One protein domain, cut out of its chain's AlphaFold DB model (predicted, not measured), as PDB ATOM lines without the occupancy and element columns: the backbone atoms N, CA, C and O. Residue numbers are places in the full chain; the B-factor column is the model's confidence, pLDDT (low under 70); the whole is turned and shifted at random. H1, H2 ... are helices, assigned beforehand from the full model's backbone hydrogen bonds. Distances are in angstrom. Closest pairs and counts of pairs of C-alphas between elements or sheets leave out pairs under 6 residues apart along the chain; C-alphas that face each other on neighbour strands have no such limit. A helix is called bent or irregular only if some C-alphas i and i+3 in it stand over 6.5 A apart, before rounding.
ATOM      1  N   SER A 115     167.433 161.273 152.535       96.19
ATOM      2  CA  SER A 115     168.679 160.503 152.552       96.19
ATOM      3  C   SER A 115     169.640 160.966 151.448       96.19
ATOM      4  O   SER A 115     169.235 161.497 150.411       96.19
ATOM      5  N   ALA A 116     170.942 160.730 151.648       94.50
ATOM      6  CA  ALA A 116     171.959 161.069 150.650       94.50
ATOM      7  C   ALA A 116     171.708 160.373 149.299       94.50
ATOM      8  O   ALA A 116     171.927 160.975 148.251       94.50
ATOM      9  N   GLU A 117     171.201 159.139 149.331       95.62
ATOM     10  CA  GLU A 117     170.855 158.364 148.138       95.62
ATOM     11  C   GLU A 117     169.681 158.984 147.370       95.62
ATOM     12  O   GLU A 117     169.758 159.154 146.153       95.62
ATOM     13  N   VAL A 118     168.619 159.388 148.076       94.44
ATOM     14  CA  VAL A 118     167.464 160.066 147.465       94.44
ATOM     15  C   VAL A 118     167.901 161.393 146.852       94.44
ATOM     16  O   VAL A 118     167.614 161.651 145.687       94.44
ATOM     17  N   ARG A 119     168.681 162.199 147.582       95.25
ATOM     18  CA  ARG A 119     169.219 163.463 147.062       95.25
ATOM     19  C   ARG A 119     170.060 163.266 145.802       95.25
ATOM     20  O   ARG A 119     169.929 164.039 144.858       95.25
ATOM     21  N   GLU A 120     170.924 162.254 145.769       95.56
ATOM     22  CA  GLU A 120     171.739 161.961 144.586       95.56
ATOM     23  C   GLU A 120     170.873 161.555 143.387       95.56
ATOM     24  O   GLU A 120     171.133 161.989 142.263       95.56
ATOM     25  N   LYS A 121     169.829 160.751 143.615       96.06
ATOM     26  CA  LYS A 121     168.887 160.345 142.570       96.06
ATOM     27  C   LYS A 121     168.125 161.542 141.997       96.06
ATOM     28  O   LYS A 121     168.082 161.681 140.779       96.06
ATOM     29  N   GLU A 122     167.584 162.408 142.850       95.69
ATOM     30  CA  GLU A 122     166.863 163.618 142.430       95.69
ATOM     31  C   GLU A 122     167.770 164.580 141.655       95.69
ATOM     32  O   GLU A 122     167.380 165.106 140.618       95.69
ATOM     33  N   LEU A 123     169.025 164.753 142.086       95.62
ATOM     34  CA  LEU A 123     169.995 165.552 141.335       95.62
ATOM     35  C   LEU A 123     170.293 164.945 139.960       95.62
ATOM     36  O   LEU A 123     170.316 165.673 138.976       95.62
ATOM     37  N   LYS A 124     170.496 163.624 139.858       96.00
ATOM     38  CA  LYS A 124     170.710 162.955 138.560       96.00
ATOM     39  C   LYS A 124     169.507 163.108 137.635       96.00
ATOM     40  O   LYS A 124     169.697 163.335 136.442       96.00
ATOM     41  N   GLN A 125     168.302 162.980 138.184       95.12
ATOM     42  CA  GLN A 125     167.070 163.206 137.443       95.12
ATOM     43  C   GLN A 125     167.018 164.649 136.939       95.12
ATOM     44  O   GLN A 125     166.880 164.854 135.742       95.12
ATOM     45  N   PHE A 126     167.254 165.634 137.808       95.19
ATOM     46  CA  PHE A 126     167.341 167.041 137.422       95.19
ATOM     47  C   PHE A 126     168.370 167.294 136.311       95.19
ATOM     48  O   PHE A 126     168.051 167.988 135.353       95.19
ATOM     49  N   GLU A 127     169.583 166.732 136.387       96.31
ATOM     50  CA  GLU A 127     170.596 166.914 135.333       96.31
ATOM     51  C   GLU A 127     170.121 166.361 133.984       96.31
ATOM     52  O   GLU A 127     170.345 166.978 132.942       96.31
ATOM     53  N   TYR A 128     169.451 165.206 133.997       94.38
ATOM     54  CA  TYR A 128     168.864 164.609 132.802       94.38
ATOM     55  C   TYR A 128     167.732 165.484 132.247       94.38
ATOM     56  O   TYR A 128     167.763 165.865 131.078       94.38
ATOM     57  N   GLU A 129     166.777 165.871 133.092       90.56
ATOM     58  CA  GLU A 129     165.664 166.751 132.722       90.56
ATOM     59  C   GLU A 129     166.163 168.081 132.165       90.56
ATOM     60  O   GLU A 129     165.712 168.538 131.116       90.56
ATOM     61  N   TRP A 130     167.155 168.678 132.824       91.19
ATOM     62  CA  TRP A 130     167.776 169.900 132.362       91.19
ATOM     63  C   TRP A 130     168.424 169.683 131.001       91.19
ATOM     64  O   TRP A 130     168.117 170.427 130.077       91.19
ATOM     65  N   ALA A 131     169.272 168.670 130.816       91.31
ATOM     66  CA  ALA A 131     169.945 168.419 129.540       91.31
ATOM     67  C   ALA A 131     168.969 168.193 128.368       91.31
ATOM     68  O   ALA A 131     169.228 168.678 127.265       91.31
ATOM     69  N   HIS A 132     167.835 167.532 128.616       88.81
ATOM     70  CA  HIS A 132     166.836 167.183 127.599       88.81
ATOM     71  C   HIS A 132     165.662 168.171 127.495       88.81
ATOM     72  O   HIS A 132     164.793 168.007 126.638       88.81
ATOM     73  N   ARG A 133     165.652 169.249 128.290       86.88
ATOM     74  CA  ARG A 133     164.549 170.228 128.350       86.88
ATOM     75  C   ARG A 133     164.104 170.754 126.982       86.88
ATOM     76  O   ARG A 133     162.911 170.878 126.731       86.88
ATOM     77  N   ASN A 134     165.050 171.039 126.083       82.56
ATOM     78  CA  ASN A 134     164.757 171.565 124.746       82.56
ATOM     79  C   ASN A 134     164.114 170.515 123.828       82.56
ATOM     80  O   ASN A 134     163.290 170.862 122.983       82.56
ATOM     81  N   GLU A 135     164.502 169.247 123.974       86.00
ATOM     82  CA  GLU A 135     163.921 168.137 123.215       86.00
ATOM     83  C   GLU A 135     162.472 167.928 123.655       86.00
ATOM     84  O   GLU A 135     161.569 167.951 122.825       86.00
ATOM     85  N   TRP A 136     162.224 167.889 124.965       83.12
ATOM     86  CA  TRP A 136     160.874 167.739 125.514       83.12
ATOM     87  C   TRP A 136     159.953 168.901 125.177       83.12
ATOM     88  O   TRP A 136     158.792 168.689 124.838       83.12
ATOM     89  N   ALA A 137     160.476 170.127 125.205       81.06
ATOM     90  CA  ALA A 137     159.753 171.313 124.762       81.06
ATOM     91  C   ALA A 137     159.244 171.181 123.326       81.06
ATOM     92  O   ALA A 137     158.119 171.561 122.998       81.06
ATOM     93  N   LYS A 138     160.116 170.679 122.451       83.31
ATOM     94  CA  LYS A 138     159.814 170.497 121.041       83.31
ATOM     95  C   LYS A 138     158.789 169.384 120.861       83.31
ATOM     96  O   LYS A 138     157.797 169.611 120.175       83.31
ATOM     97  N   ASP A 139     158.993 168.251 121.523       83.62
ATOM     98  CA  ASP A 139     158.076 167.114 121.471       83.62
ATOM     99  C   ASP A 139     156.678 167.509 121.966       83.62
ATOM    100  O   ASP A 139     155.681 167.168 121.336       83.62
ATOM    101  N   GLN A 140     156.584 168.309 123.035       82.31
ATOM    102  CA  GLN A 140     155.309 168.835 123.520       82.31
ATOM    103  C   GLN A 140     154.622 169.735 122.482       82.31
ATOM    104  O   GLN A 140     153.435 169.556 122.212       82.31
ATOM    105  N   LYS A 141     155.348 170.669 121.854       83.19
ATOM    106  CA  LYS A 141     154.790 171.535 120.797       83.19
ATOM    107  C   LYS A 141     154.349 170.741 119.569       83.19
ATOM    108  O   LYS A 141     153.325 171.060 118.962       83.19
ATOM    109  N   ASP A 142     155.112 169.718 119.197       83.62
ATOM    110  CA  ASP A 142     154.759 168.813 118.108       83.62
ATOM    111  C   ASP A 142     153.484 168.019 118.455       83.62
ATOM    112  O   ASP A 142     152.563 167.982 117.641       83.62
ATOM    113  N   LEU A 143     153.357 167.507 119.685       84.19
ATOM    114  CA  LEU A 143     152.143 166.841 120.175       84.19
ATOM    115  C   LEU A 143     150.922 167.770 120.207       84.19
ATOM    116  O   LEU A 143     149.836 167.368 119.792       84.19
ATOM    117  N   GLU A 144     151.074 169.012 120.669       82.19
ATOM    118  CA  GLU A 144     149.998 170.012 120.676       82.19
ATOM    119  C   GLU A 144     149.526 170.341 119.254       82.19
ATOM    120  O   GLU A 144     148.320 170.415 118.993       82.19
ATOM    121  N   ARG A 145     150.463 170.488 118.308       85.62
ATOM    122  CA  ARG A 145     150.149 170.683 116.887       85.62
ATOM    123  C   ARG A 145     149.418 169.474 116.315       85.62
ATOM    124  O   ARG A 145     148.404 169.643 115.641       85.62
ATOM    125  N   ASP A 146     149.916 168.272 116.572       83.31
ATOM    126  CA  ASP A 146     149.337 167.042 116.044       83.31
ATOM    127  C   ASP A 146     147.937 166.811 116.622       83.31
ATOM    128  O   ASP A 146     147.012 166.471 115.883       83.31
ATOM    129  N   HIS A 147     147.733 167.109 117.908       82.25
ATOM    130  CA  HIS A 147     146.416 167.101 118.536       82.25
ATOM    131  C   HIS A 147     145.471 168.124 117.896       82.25
ATOM    132  O   HIS A 147     144.328 167.792 117.582       82.25
ATOM    133  N   LYS A 148     145.935 169.354 117.649       85.88
ATOM    134  CA  LYS A 148     145.135 170.382 116.971       85.88
ATOM    135  C   LYS A 148     144.717 169.936 115.569       85.88
ATOM    136  O   LYS A 148     143.538 170.032 115.238       85.88
ATOM    137  N   ASN A 149     145.654 169.407 114.783       82.06
ATOM    138  CA  ASN A 149     145.383 168.879 113.445       82.06
ATOM    139  C   ASN A 149     144.376 167.721 113.497       82.06
ATOM    140  O   ASN A 149     143.454 167.656 112.686       82.06
ATOM    141  N   TYR A 150     144.519 166.827 114.478       81.50
ATOM    142  CA  TYR A 150     143.596 165.719 114.702       81.50
ATOM    143  C   TYR A 150     142.178 166.203 115.044       81.50
ATOM    144  O   TYR A 150     141.199 165.703 114.489       81.50
ATOM    145  N   MET A 151     142.051 167.208 115.914       82.88
ATOM    146  CA  MET A 151     140.761 167.802 116.271       82.88
ATOM    147  C   MET A 151     140.120 168.551 115.099       82.88
ATOM    148  O   MET A 151     138.912 168.452 114.899       82.88
ATOM    149  N   GLU A 152     140.908 169.269 114.297       85.50
ATOM    150  CA  GLU A 152     140.427 169.931 113.081       85.50
ATOM    151  C   GLU A 152     139.913 168.918 112.052       85.50
ATOM    152  O   GLU A 152     138.833 169.100 111.493       85.50
ATOM    153  N   MET A 153     140.635 167.810 111.865       84.56
ATOM    154  CA  MET A 153     140.193 166.704 111.019       84.56
ATOM    155  C   MET A 153     138.840 166.151 111.488       84.56
ATOM    156  O   MET A 153     137.937 166.013 110.670       84.56
ATOM    157  N   ILE A 154     138.677 165.885 112.790       80.81
ATOM    158  CA  ILE A 154     137.405 165.410 113.359       80.81
ATOM    159  C   ILE A 154     136.278 166.422 113.141       80.81
ATOM    160  O   ILE A 154     135.181 166.037 112.751       80.81
ATOM    161  N   ASN A 155     136.532 167.709 113.378       81.19
ATOM    162  CA  ASN A 155     135.506 168.747 113.262       81.19
ATOM    163  C   ASN A 155     135.022 168.957 111.822       81.19
ATOM    164  O   ASN A 155     133.895 169.403 111.619       81.19
ATOM    165  N   ASN A 156     135.862 168.644 110.834       87.00
ATOM    166  CA  ASN A 156     135.527 168.751 109.417       87.00
ATOM    167  C   ASN A 156     134.852 167.488 108.851       87.00
ATOM    168  O   ASN A 156     134.463 167.493 107.684       87.00
ATOM    169  N   MET A 157     134.703 166.422 109.644       85.38
ATOM    170  CA  MET A 157     133.975 165.221 109.232       85.38
ATOM    171  C   MET A 157     132.464 165.456 109.243       85.38
ATOM    172  O   MET A 157     131.902 166.065 110.156       85.38
ATOM    173  N   THR A 158     131.775 164.884 108.260       85.50
ATOM    174  CA  THR A 158     130.324 164.694 108.322       85.50
ATOM    175  C   THR A 158     129.949 163.711 109.443       85.50
ATOM    176  O   THR A 158     130.775 162.890 109.859       85.50
ATOM    177  N   PRO A 159     128.695 163.723 109.934       81.25
ATOM    178  CA  PRO A 159     128.243 162.763 110.940       81.25
ATOM    179  C   PRO A 159     128.456 161.293 110.540       81.25
ATOM    180  O   PRO A 159     128.788 160.475 111.397       81.25
ATOM    181  N   GLU A 160     128.312 160.950 109.253       77.31
ATOM    182  CA  GLU A 160     128.565 159.595 108.745       77.31
ATOM    183  C   GLU A 160     130.062 159.247 108.704       77.31
ATOM    184  O   GLU A 160     130.446 158.147 109.104       77.31
ATOM    185  N   GLU A 161     130.927 160.176 108.286       75.44
ATOM    186  CA  GLU A 161     132.386 159.992 108.321       75.44
ATOM    187  C   GLU A 161     132.902 159.848 109.752       75.44
ATOM    188  O   GLU A 161     133.706 158.960 110.028       75.44
ATOM    189  N   TYR A 162     132.383 160.654 110.680       77.69
ATOM    190  CA  TYR A 162     132.712 160.554 112.095       77.69
ATOM    191  C   TYR A 162     132.249 159.219 112.694       77.69
ATOM    192  O   TYR A 162     132.993 158.570 113.431       77.69
ATOM    193  N   HIS A 163     131.039 158.767 112.349       72.19
ATOM    194  CA  HIS A 163     130.525 157.470 112.781       72.19
ATOM    195  C   HIS A 163     131.407 156.317 112.282       72.19
ATOM    196  O   HIS A 163     131.785 155.455 113.075       72.19
ATOM    197  N   ASN A 164     131.811 156.342 111.008       73.94
ATOM    198  CA  ASN A 164     132.730 155.359 110.431       73.94
ATOM    199  C   ASN A 164     134.122 155.424 111.081       73.94
ATOM    200  O   ASN A 164     134.698 154.388 111.410       73.94
ATOM    201  N   PHE A 165     134.639 156.627 111.334       72.00
ATOM    202  CA  PHE A 165     135.914 156.853 112.012       72.00
ATOM    203  C   PHE A 165     135.932 156.271 113.435       72.00
ATOM    204  O   PHE A 165     136.890 155.605 113.822       72.00
ATOM    205  N   MET A 166     134.851 156.449 114.203       69.94
ATOM    206  CA  MET A 166     134.718 155.904 115.562       69.94
ATOM    207  C   MET A 166     134.433 154.392 115.578       69.94
ATOM    208  O   MET A 166     134.763 153.715 116.555       69.94
ATOM    209  N   GLN A 167     133.831 153.853 114.512       68.69
ATOM    210  CA  GLN A 167     133.556 152.420 114.355       68.69
ATOM    211  C   GLN A 167     134.727 151.608 113.800       68.69
ATOM    212  O   GLN A 167     134.706 150.379 113.918       68.69
ATOM    213  N   LEU A 168     135.772 152.254 113.272       57.59
ATOM    214  CA  LEU A 168     137.048 151.611 112.963       57.59
ATOM    215  C   LEU A 168     137.724 151.128 114.263       57.59
ATOM    216  O   LEU A 168     138.671 151.717 114.783       57.59
ATOM    217  N   ARG A 169     137.280 149.971 114.771       50.28
ATOM    218  CA  ARG A 169     138.140 149.028 115.497       50.28
ATOM    219  C   ARG A 169     139.123 148.434 114.490       50.28
ATOM    220  O   ARG A 169     139.016 147.271 114.120       50.28
ATOM    221  N   ASP A 170     140.043 149.255 114.002       49.91
ATOM    222  CA  ASP A 170     141.123 148.793 113.144       49.91
ATOM    223  C   ASP A 170     142.177 148.095 114.027       49.91
ATOM    224  O   ASP A 170     142.769 148.752 114.894       49.91
TER     225      ASP A 170
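What this domain is: This is residues 115 to 170 of the 188 residues of an uncharacterized protein of Clostridiales bacterium (UniProt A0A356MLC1). Look for one long helix, H1, bent into a wide V, with a short helix, H2, turned back at the far end of its longer arm. The 56 printed residues hold H1 then H2 and no named strand: all helix. The whole is extended, with radius of gyration of the C-alphas 20.3 A and spans of 60 by 23 by 15 A.

Where its parts are: H1, residues 116 to 155, was assigned by its hydrogen bonds as one helix, but is bent: C-alphas 131 and 134 are 7.7 A apart. Find C-alpha 116 at (171.959, 161.069, 150.650); from there H1a runs 22.4 A to C-alpha 131. H1b, residues 134 to 155, runs 31.6 A. H2, residues 159 to 167, runs 12.1 A to (133.556, 152.420, 114.355).

How they stand to each other: H1b and H1a stand at a steep tilt of 63 degrees. H1b and H2 are close but not clearly touching; their closest C-alphas, Ile 154 and Tyr 162, are 6.9 A apart. They run opposite ways at a steep tilt of 53 degrees. H1a and H2 are apart. In H1a, H1b and H2 every O i to N i+4 pair is within hydrogen-bond range.

The domain as a whole: The farthest C-alphas, Ala 116 and Glu 160, are 60.3 A apart. Residues 115 to 152 stand free. The H1 to H2 link is tight, and the printed part has no cut. At residues 166 to 170 pLDDT is under 70.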